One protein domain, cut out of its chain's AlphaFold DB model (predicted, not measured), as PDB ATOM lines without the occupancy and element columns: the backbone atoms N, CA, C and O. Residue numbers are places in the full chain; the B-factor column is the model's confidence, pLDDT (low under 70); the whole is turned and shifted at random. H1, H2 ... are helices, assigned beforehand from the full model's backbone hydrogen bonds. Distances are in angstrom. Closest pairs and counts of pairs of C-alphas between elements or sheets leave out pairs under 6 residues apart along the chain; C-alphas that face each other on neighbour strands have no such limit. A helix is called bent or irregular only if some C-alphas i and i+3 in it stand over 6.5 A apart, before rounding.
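AT A GLANCE: This is residues 253 to 327 of the 363 residues of the protein "DUF3106 domain-containing protein" of Chloroflexi bacterium (UniProt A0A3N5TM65). Start at residue 253 and you find an open zigzag of four helices joined end to end, turning a corner at each link, with no packed core. H1 comes first and is the longest; its residues 253 to 274 stick out as an arm, and H2, H3 and H4 fold back in turn. The printed part has 75 residues with four named helices in the order H1, H2, H3, H4, and no named strand: the class is all helix. It is loose, with a radius of gyration of the C-alphas of 15.9 A, and elongated, spanning 49 by 32 by 27 A.

IN THESE COORDINATES: Find C-alpha 253 at (211.369, 202.112, 294.905); from there H1, residues 253 to 276, runs 31.2 A. It has a kink of 53 degrees near residue 261. It is neither bent nor irregular, but only just: C-alphas 260 and 263 are 6.3 A apart. H2 is residues 280 to 295, 22.7 A long, and H3 residues 298 to 313, 23.1 A. H4, residues 316 to 327, ends at C-alpha 327, (210.730, 220.954, 250.086).

HOW THE PARTS SIT: Look first at Phe 275 and Arg 283, the closest C-alphas of H1 and H2, 6.7 A apart: these helices are close but not clearly touching, at a steep tilt of 42 degrees, opposite ways. H2 and H3 are likewise close but not clearly touching, with the C-alphas of Leu 293 and Arg 301 closest at 7.0 A; they run opposite ways at a steep tilt of 46 degrees. H3 and H4 are close but not clearly touching at Trp 311 and Arg 319, their closest C-alphas, 7.5 A; they run opposite ways at a steep tilt of 51 degrees. H1 is apart from H3 and H4, and H2 from H4. In H2, H3 and H4 every O i to N i+4 pair is within hydrogen-bond range; in H1, 17 of 20 are.

THE WHOLE: The C-alphas of Lys 253 and Leu 325 are the two farthest apart, 49.2 A. The printed part has no cut, and its three links are tight. In the B-factor column, the mean pLDDT of the printed part is 71.5; 24 residues are under 70, among them 259 to 272 and 298 to 302.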
ATOM      1  N   LYS A 253     211.027 202.133 296.337       80.31
ATOM      2  CA  LYS A 253     211.369 202.112 294.905       80.31
ATOM      3  C   LYS A 253     210.694 203.257 294.157       80.31
ATOM      4  O   LYS A 253     211.358 203.961 293.405       80.31
ATOM      5  N   ALA A 254     209.398 203.477 294.378       77.12
ATOM      6  CA  ALA A 254     208.678 204.577 293.748       77.12
ATOM      7  C   ALA A 254     209.241 205.945 294.164       77.12
ATOM      8  O   ALA A 254     209.391 206.818 293.314       77.12
ATOM      9  N   LYS A 255     209.590 206.140 295.443       81.00
ATOM     10  CA  LYS A 255     210.245 207.370 295.922       81.00
ATOM     11  C   LYS A 255     211.613 207.570 295.262       81.00
ATOM     12  O   LYS A 255     211.872 208.650 294.742       81.00
ATOM     13  N   THR A 256     212.448 206.532 295.204       77.88
ATOM     14  CA  THR A 256     213.755 206.575 294.534       77.88
ATOM     15  C   THR A 256     213.615 206.924 293.056       77.88
ATOM     16  O   THR A 256     214.258 207.855 292.579       77.88
ATOM     17  N   LEU A 257     212.735 206.236 292.330       75.62
ATOM     18  CA  LEU A 257     212.539 206.489 290.903       75.62
ATOM     19  C   LEU A 257     211.958 207.877 290.631       75.62
ATOM     20  O   LEU A 257     212.314 208.489 289.630       75.62
ATOM     21  N   ARG A 258     211.124 208.420 291.527       71.81
ATOM     22  CA  ARG A 258     210.622 209.798 291.399       71.81
ATOM     23  C   ARG A 258     211.752 210.823 291.371       71.81
ATOM     24  O   ARG A 258     211.650 211.748 290.582       71.81
ATOM     25  N   THR A 259     212.817 210.638 292.155       66.31
ATOM     26  CA  THR A 259     213.959 211.576 292.161       66.31
ATOM     27  C   THR A 259     214.732 211.581 290.838       66.31
ATOM     28  O   THR A 259     215.109 212.643 290.353       66.31
ATOM     29  N   LEU A 260     214.904 210.420 290.192       60.22
ATOM     30  CA  LEU A 260     215.471 210.337 288.838       60.22
ATOM     31  C   LEU A 260     214.534 210.947 287.791       60.22
ATOM     32  O   LEU A 260     214.942 211.783 286.981       60.22
ATOM     33  N   ALA A 261     213.268 210.523 287.838       64.69
ATOM     34  CA  ALA A 261     212.233 210.907 286.898       64.69
ATOM     35  C   ALA A 261     211.811 212.367 287.055       64.69
ATOM     36  O   ALA A 261     211.018 212.827 286.256       64.69
ATOM     37  N   GLU A 262     212.283 213.109 288.055       58.03
ATOM     38  CA  GLU A 262     211.951 214.523 288.225       58.03
ATOM     39  C   GLU A 262     212.626 215.386 287.163       58.03
ATOM     40  O   GLU A 262     211.974 216.225 286.557       58.03
ATOM     41  N   SER A 263     213.890 215.112 286.833       53.09
ATOM     42  CA  SER A 263     214.576 215.791 285.725       53.09
ATOM     43  C   SER A 263     213.917 215.485 284.372       53.09
ATOM     44  O   SER A 263     213.651 216.389 283.578       53.09
ATOM     45  N   GLU A 264     213.551 214.220 284.152       57.56
ATOM     46  CA  GLU A 264     212.836 213.770 282.961       57.56
ATOM     47  C   GLU A 264     211.393 214.293 282.936       57.56
ATOM     48  O   GLU A 264     210.929 214.749 281.898       57.56
ATOM     49  N   ARG A 265     210.695 214.342 284.076       59.91
ATOM     50  CA  ARG A 265     209.352 214.926 284.219       59.91
ATOM     51  C   ARG A 265     209.365 216.418 284.013       59.91
ATOM     52  O   ARG A 265     208.454 216.899 283.363       59.91
ATOM     53  N   LEU A 266     210.354 217.148 284.513       63.12
ATOM     54  CA  LEU A 266     210.492 218.581 284.264       63.12
ATOM     55  C   LEU A 266     210.746 218.833 282.778       63.12
ATOM     56  O   LEU A 266     210.192 219.770 282.205       63.12
ATOM     57  N   GLN A 267     211.518 217.968 282.117       55.09
ATOM     58  CA  GLN A 267     211.771 218.066 280.684       55.09
ATOM     59  C   GLN A 267     210.548 217.676 279.842       55.09
ATOM     60  O   GLN A 267     210.213 218.383 278.891       55.09
ATOM     61  N   ILE A 268     209.828 216.620 280.225       59.59
ATOM     62  CA  ILE A 268     208.551 216.216 279.630       59.59
ATOM     63  C   ILE A 268     207.505 217.301 279.871       59.59
ATOM     64  O   ILE A 268     206.850 217.711 278.929       59.59
ATOM     65  N   GLN A 269     207.390 217.848 281.078       63.78
ATOM     66  CA  GLN A 269     206.465 218.925 281.427       63.78
ATOM     67  C   GLN A 269     206.777 220.192 280.635       63.78
ATOM     68  O   GLN A 269     205.866 220.792 280.076       63.78
ATOM     69  N   LYS A 270     208.051 220.570 280.498       68.25
ATOM     70  CA  LYS A 270     208.471 221.691 279.646       68.25
ATOM     71  C   LYS A 270     208.138 221.437 278.174       68.25
ATOM     72  O   LYS A 270     207.699 222.347 277.470       68.25
ATOM     73  N   THR A 271     208.298 220.198 277.711       66.00
ATOM     74  CA  THR A 271     207.945 219.789 276.343       66.00
ATOM     75  C   THR A 271     206.431 219.796 276.131       66.00
ATOM     76  O   THR A 271     205.973 220.328 275.127       66.00
ATOM     77  N   LEU A 272     205.646 219.308 277.093       68.50
ATOM     78  CA  LEU A 272     204.183 219.307 277.080       68.50
ATOM     79  C   LEU A 272     203.613 220.726 277.170       68.50
ATOM     80  O   LEU A 272     202.701 221.052 276.428       68.50
ATOM     81  N   GLN A 273     204.198 221.606 277.986       73.31
ATOM     82  CA  GLN A 273     203.855 223.033 278.015       73.31
ATOM     83  C   GLN A 273     204.179 223.725 276.686       73.31
ATOM     84  O   GLN A 273     203.442 224.602 276.247       73.31
ATOM     85  N   THR A 274     205.274 223.338 276.025       72.88
ATOM     86  CA  THR A 274     205.610 223.851 274.687       72.88
ATOM     87  C   THR A 274     204.631 223.322 273.642       72.88
ATOM     88  O   THR A 274     204.187 224.074 272.782       72.88
ATOM     89  N   PHE A 275     204.258 222.048 273.743       69.00
ATOM     90  CA  PHE A 275     203.301 221.382 272.869       69.00
ATOM     91  C   PHE A 275     201.886 221.957 273.006       69.00
ATOM     92  O   PHE A 275     201.205 222.156 272.005       69.00
ATOM     93  N   ASP A 276     201.467 222.299 274.222       71.94
ATOM     94  CA  ASP A 276     200.161 222.907 274.476       71.94
ATOM     95  C   ASP A 276     200.074 224.363 273.988       71.94
ATOM     96  O   ASP A 276     198.993 224.884 273.724       71.94
ATOM     97  N   ARG A 277     201.225 225.006 273.764       80.31
ATOM     98  CA  ARG A 277     201.329 226.308 273.089       80.31
ATOM     99  C   ARG A 277     201.386 226.196 271.560       80.31
ATOM    100  O   ARG A 277     201.400 227.224 270.888       80.31
ATOM    101  N   LEU A 278     201.450 224.986 270.991       76.50
ATOM    102  CA  LEU A 278     201.423 224.798 269.539       76.50
ATOM    103  C   LEU A 278     200.004 224.953 268.993       76.50
ATOM    104  O   LEU A 278     199.038 224.452 269.576       76.50
ATOM    105  N   ASP A 279     199.929 225.561 267.810       80.88
ATOM    106  CA  ASP A 279     198.735 225.604 266.970       80.88
ATOM    107  C   ASP A 279     198.146 224.189 266.750       80.88
ATOM    108  O   ASP A 279     198.921 223.238 266.565       80.88
ATOM    109  N   PRO A 280     196.808 224.015 266.741       76.19
ATOM    110  CA  PRO A 280     196.158 222.708 266.613       76.19
ATOM    111  C   PRO A 280     196.617 221.881 265.403       76.19
ATOM    112  O   PRO A 280     196.757 220.659 265.510       76.19
ATOM    113  N   ILE A 281     196.928 222.523 264.270       74.56
ATOM    114  CA  ILE A 281     197.393 221.833 263.057       74.56
ATOM    115  C   ILE A 281     198.801 221.267 263.275       74.56
ATOM    116  O   ILE A 281     199.086 220.119 262.919       74.56
ATOM    117  N   ARG A 282     199.682 222.043 263.917       73.12
ATOM    118  CA  ARG A 282     201.043 221.606 264.270       73.12
ATOM    119  C   ARG A 282     201.018 220.534 265.353       73.12
ATOM    120  O   ARG A 282     201.779 219.573 265.276       73.12
ATOM    121  N   ARG A 283     200.099 220.648 266.312       75.94
ATOM    122  CA  ARG A 283     199.864 219.648 267.358       75.94
ATOM    123  C   ARG A 283     199.511 218.292 266.749       75.94
ATOM    124  O   ARG A 283     200.179 217.307 267.044       75.94
ATOM    125  N   ALA A 284     198.551 218.253 265.823       73.44
ATOM    126  CA  ALA A 284     198.162 217.030 265.121       73.44
ATOM    127  C   ALA A 284     199.306 216.426 264.281       73.44
ATOM    128  O   ALA A 284     199.438 215.208 264.187       73.44
ATOM    129  N   GLN A 285     200.158 217.257 263.672       74.00
ATOM    130  CA  GLN A 285     201.359 216.780 262.972       74.00
ATOM    131  C   GLN A 285     202.382 216.162 263.932       74.00
ATOM    132  O   GLN A 285     202.944 215.113 263.621       74.00
ATOM    133  N   CYS A 286     202.588 216.763 265.104       69.12
ATOM    134  CA  CYS A 286     203.461 216.212 266.132       69.12
ATOM    135  C   CYS A 286     202.923 214.891 266.711       69.12
ATOM    136  O   CYS A 286     203.713 213.967 266.863       69.12
ATOM    137  N   VAL A 287     201.612 214.764 266.965       76.62
ATOM    138  CA  VAL A 287     200.997 213.489 267.404       76.62
ATOM    139  C   VAL A 287     201.243 212.393 266.369       76.62
ATOM    140  O   VAL A 287     201.840 211.377 266.697       76.62
ATOM    141  N   ARG A 288     200.931 212.651 265.093       75.25
ATOM    142  CA  ARG A 288     201.175 211.682 264.009       75.25
ATOM    143  C   ARG A 288     202.645 211.273 263.880       75.25
ATOM    144  O   ARG A 288     202.943 210.135 263.527       75.25
ATOM    145  N   ALA A 289     203.577 212.189 264.138       72.44
ATOM    146  CA  ALA A 289     205.006 211.878 264.128       72.44
ATOM    147  C   ALA A 289     205.431 211.021 265.336       72.44
ATOM    148  O   ALA A 289     206.296 210.159 265.187       72.44
ATOM    149  N   LEU A 290     204.827 211.246 266.508       74.88
ATOM    150  CA  LEU A 290     205.054 210.441 267.710       74.88
ATOM    151  C   LEU A 290     204.464 209.035 267.569       74.88
ATOM    152  O   LEU A 290     205.152 208.074 267.905       74.88
ATOM    153  N   ASP A 291     203.265 208.907 266.998       71.50
ATOM    154  CA  ASP A 291     202.645 207.609 266.698       71.50
ATOM    155  C   ASP A 291     203.544 206.791 265.764       71.50
ATOM    156  O   ASP A 291     203.909 205.654 266.060       71.50
ATOM    157  N   LYS A 292     204.052 207.426 264.702       74.00
ATOM    158  CA  LYS A 292     204.989 206.790 263.770       74.00
ATOM    159  C   LYS A 292     206.301 206.354 264.434       74.00
ATOM    160  O   LYS A 292     206.884 205.355 264.029       74.00
ATOM    161  N   LEU A 293     206.787 207.079 265.444       68.62
ATOM    162  CA  LEU A 293     207.973 206.694 266.223       68.62
ATOM    163  C   LEU A 293     207.684 205.529 267.191       68.62
ATOM    164  O   LEU A 293     208.570 204.709 267.470       68.62
ATOM    165  N   ALA A 294     206.462 205.458 267.719       67.25
ATOM    166  CA  ALA A 294     206.016 204.363 268.573       67.25
ATOM    167  C   ALA A 294     205.904 203.048 267.783       67.25
ATOM    168  O   ALA A 294     206.312 202.003 268.287       67.25
ATOM    169  N   GLU A 295     205.466 203.123 266.524       80.62
ATOM    170  CA  GLU A 295     205.355 201.986 265.602       80.62
ATOM    171  C   GLU A 295     206.710 201.461 265.083       80.62
ATOM    172  O   GLU A 295     206.799 200.310 264.656       80.62
ATOM    173  N   MET A 296     207.783 202.262 265.141       73.75
ATOM    174  CA  MET A 296     209.122 201.845 264.692       73.75
ATOM    175  C   MET A 296     209.689 200.683 265.518       73.75
ATOM    176  O   MET A 296     209.611 200.660 266.753       73.75
ATOM    177  N   ASN A 297     210.380 199.761 264.846       73.25
ATOM    178  CA  ASN A 297     211.142 198.714 265.527       73.25
ATOM    179  C   ASN A 297     212.458 199.262 266.125       73.25
ATOM    180  O   ASN A 297     212.857 200.408 265.903       73.25
ATOM    181  N   ALA A 298     213.156 198.447 266.923       59.34
ATOM    182  CA  ALA A 298     214.345 198.887 267.661       59.34
ATOM    183  C   ALA A 298     215.482 199.413 266.758       59.34
ATOM    184  O   ALA A 298     216.155 200.378 267.127       59.34
ATOM    185  N   SER A 299     215.668 198.821 265.573       64.88
ATOM    186  CA  SER A 299     216.695 199.234 264.606       64.88
ATOM    187  C   SER A 299     216.359 200.593 263.984       64.88
ATOM    188  O   SER A 299     217.178 201.514 263.983       64.88
ATOM    189  N   GLU A 300     215.110 200.763 263.546       65.50
ATOM    190  CA  GLU A 300     214.600 202.010 262.962       65.50
ATOM    191  C   GLU A 300     214.637 203.166 263.961       65.50
ATOM    192  O   GLU A 300     215.087 204.266 263.633       65.50
ATOM    193  N   ARG A 301     214.255 202.904 265.215       69.44
ATOM    194  CA  ARG A 301     214.331 203.886 266.298       69.44
ATOM    195  C   ARG A 301     215.773 204.326 266.557       69.44
ATOM    196  O   ARG A 301     216.032 205.512 266.759       69.44
ATOM    197  N   GLN A 302     216.736 203.403 266.507       63.22
ATOM    198  CA  GLN A 302     218.151 203.732 266.686       63.22
ATOM    199  C   GLN A 302     218.707 204.555 265.511       63.22
ATOM    200  O   GLN A 302     219.483 205.489 265.728       63.22
ATOM    201  N   GLN A 303     218.297 204.243 264.280       70.44
ATOM    202  CA  GLN A 303     218.627 205.030 263.088       70.44
ATOM    203  C   GLN A 303     218.058 206.455 263.200       70.44
ATOM    204  O   GLN A 303     218.779 207.429 262.979       70.44
ATOM    205  N   PHE A 304     216.794 206.581 263.617       72.00
ATOM    206  CA  PHE A 304     216.119 207.859 263.831       72.00
ATOM    207  C   PHE A 304     216.842 208.728 264.868       72.00
ATOM    208  O   PHE A 304     217.138 209.889 264.591       72.00
ATOM    209  N   LEU A 305     217.208 208.168 266.026       72.69
ATOM    210  CA  LEU A 305     217.930 208.903 267.073       72.69
ATOM    211  C   LEU A 305     219.318 209.375 266.614       72.69
ATOM    212  O   LEU A 305     219.728 210.488 266.946       72.69
ATOM    213  N   LYS A 306     220.035 208.573 265.814       72.50
ATOM    214  CA  LYS A 306     221.318 208.985 265.216       72.50
ATOM    215  C   LYS A 306     221.136 210.169 264.264       72.50
ATOM    216  O   LYS A 306     221.871 211.151 264.379       72.50
ATOM    217  N   SER A 307     220.144 210.109 263.378       72.75
ATOM    218  CA  SER A 307     219.822 211.198 262.447       72.75
ATOM    219  C   SER A 307     219.343 212.460 263.175       72.75
ATOM    220  O   SER A 307     219.740 213.567 262.820       72.75
ATOM    221  N   ALA A 308     218.552 212.312 264.242       71.50
ATOM    222  CA  ALA A 308     218.097 213.424 265.077       71.50
ATOM    223  C   ALA A 308     219.264 214.109 265.811       71.50
ATOM    224  O   ALA A 308     219.349 215.337 265.832       71.50
ATOM    225  N   ALA A 309     220.209 213.331 266.346       69.06
ATOM    226  CA  ALA A 309     221.419 213.867 266.968       69.06
ATOM    227  C   ALA A 309     222.311 214.614 265.959       69.06
ATOM    228  O   ALA A 309     222.921 215.628 266.297       69.06
ATOM    229  N   GLN A 310     222.373 214.146 264.709       73.56
ATOM    230  CA  GLN A 310     223.062 214.849 263.623       73.56
ATOM    231  C   GLN A 310     222.349 216.158 263.265       73.56
ATOM    232  O   GLN A 310     222.991 217.202 263.186       73.56
ATOM    233  N   TRP A 311     221.019 216.137 263.154       72.00
ATOM    234  CA  TRP A 311     220.199 217.326 262.908       72.00
ATOM    235  C   TRP A 311     220.364 218.402 263.993       72.00
ATOM    236  O   TRP A 311     220.485 219.593 263.693       72.00
ATOM    237  N   GLN A 312     220.428 217.991 265.263       74.81
ATOM    238  CA  GLN A 312     220.619 218.898 266.396       74.81
ATOM    239  C   GLN A 312     221.994 219.588 266.385       74.81
ATOM    240  O   GLN A 312     222.129 220.679 266.935       74.81
ATOM    241  N   ARG A 313     222.997 219.001 265.721       77.38
ATOM    242  CA  ARG A 313     224.339 219.588 265.570       77.38
ATOM    243  C   ARG A 313     224.459 220.580 264.410       77.38
ATOM    244  O   ARG A 313     225.426 221.328 264.383       77.38
ATOM    245  N   LEU A 314     223.497 220.606 263.483       74.75
ATOM    246  CA  LEU A 314     223.482 221.569 262.378       74.75
ATOM    247  C   LEU A 314     223.170 222.985 262.876       74.75
ATOM    248  O   LEU A 314     222.319 223.167 263.755       74.75
ATOM    249  N   SER A 315     223.806 223.983 262.268       80.88
ATOM    250  CA  SER A 315     223.506 225.400 262.478       80.88
ATOM    251  C   SER A 315     222.119 225.780 261.925       80.88
ATOM    252  O   SER A 315     221.568 225.081 261.066       80.88
ATOM    253  N   PRO A 316     221.525 226.909 262.365       78.06
ATOM    254  CA  PRO A 316     220.245 227.383 261.835       78.06
ATOM    255  C   PRO A 316     220.238 227.566 260.307       78.06
ATOM    256  O   PRO A 316     219.239 227.245 259.663       78.06
ATOM    257  N   ALA A 317     221.358 228.021 259.731       75.69
ATOM    258  CA  ALA A 317     221.523 228.198 258.289       75.69
ATOM    259  C   ALA A 317     221.541 226.852 257.545       75.69
ATOM    260  O   ALA A 317     220.813 226.673 256.572       75.69
ATOM    261  N   GLU A 318     222.287 225.863 258.045       74.75
ATOM    262  CA  GLU A 318     222.334 224.520 257.452       74.75
ATOM    263  C   GLU A 318     220.974 223.815 257.520       74.75
ATOM    264  O   GLU A 318     220.538 223.203 256.544       74.75
ATOM    265  N   ARG A 319     220.249 223.955 258.639       78.69
ATOM    266  CA  ARG A 319     218.881 223.424 258.768       78.69
ATOM    267  C   ARG A 319     217.906 224.095 257.800       78.69
ATOM    268  O   ARG A 319     216.969 223.443 257.340       78.69
ATOM    269  N   ALA A 320     218.076 225.386 257.502       76.81
ATOM    270  CA  ALA A 320     217.252 226.089 256.518       76.81
ATOM    271  C   ALA A 320     217.519 225.579 255.096       76.81
ATOM    272  O   ALA A 320     216.572 225.222 254.397       76.81
ATOM    273  N   SER A 321     218.791 225.438 254.714       77.19
ATOM    274  CA  SER A 321     219.184 224.866 253.421       77.19
ATOM    275  C   SER A 321     218.636 223.452 253.231       77.19
ATOM    276  O   SER A 321     218.125 223.120 252.164       77.19
ATOM    277  N   TRP A 322     218.664 222.631 254.283       72.94
ATOM    278  CA  TRP A 322     218.144 221.267 254.219       72.94
ATOM    279  C   TRP A 322     216.612 221.209 254.121       72.94
ATOM    280  O   TRP A 322     216.079 220.420 253.345       72.94
ATOM    281  N   ARG A 323     215.886 222.081 254.840       75.06
ATOM    282  CA  ARG A 323     214.424 222.216 254.679       75.06
ATOM    283  C   ARG A 323     214.047 222.620 253.255       75.06
ATOM    284  O   ARG A 323     213.113 222.044 252.706       75.06
ATOM    285  N   ASN A 324     214.784 223.557 252.657       77.00
ATOM    286  CA  ASN A 324     214.553 223.995 251.280       77.00
ATOM    287  C   ASN A 324     214.814 222.863 250.278       77.00
ATOM    288  O   ASN A 324     214.025 222.671 249.357       77.00
ATOM    289  N   LEU A 325     215.868 222.070 250.493       74.56
ATOM    290  CA  LEU A 325     216.169 220.902 249.670       74.56
ATOM    291  C   LEU A 325     215.043 219.859 249.737       74.56
ATOM    292  O   LEU A 325     214.532 219.443 248.699       74.56
ATOM    293  N   VAL A 326     214.599 219.477 250.938       72.38
ATOM    294  CA  VAL A 326     213.499 218.509 251.105       72.38
ATOM    295  C   VAL A 326     212.195 219.027 250.508       72.38
ATOM    296  O   VAL A 326     211.501 218.273 249.833       72.38
ATOM    297  N   TYR A 327     211.889 220.312 250.701       74.31
ATOM    298  CA  TYR A 327     210.730 220.954 250.086       74.31
ATOM    299  C   TYR A 327     210.803 220.899 248.554       74.31
ATOM    300  O   TYR A 327     209.824 220.546 247.907       74.31
TER     301      TYR A 327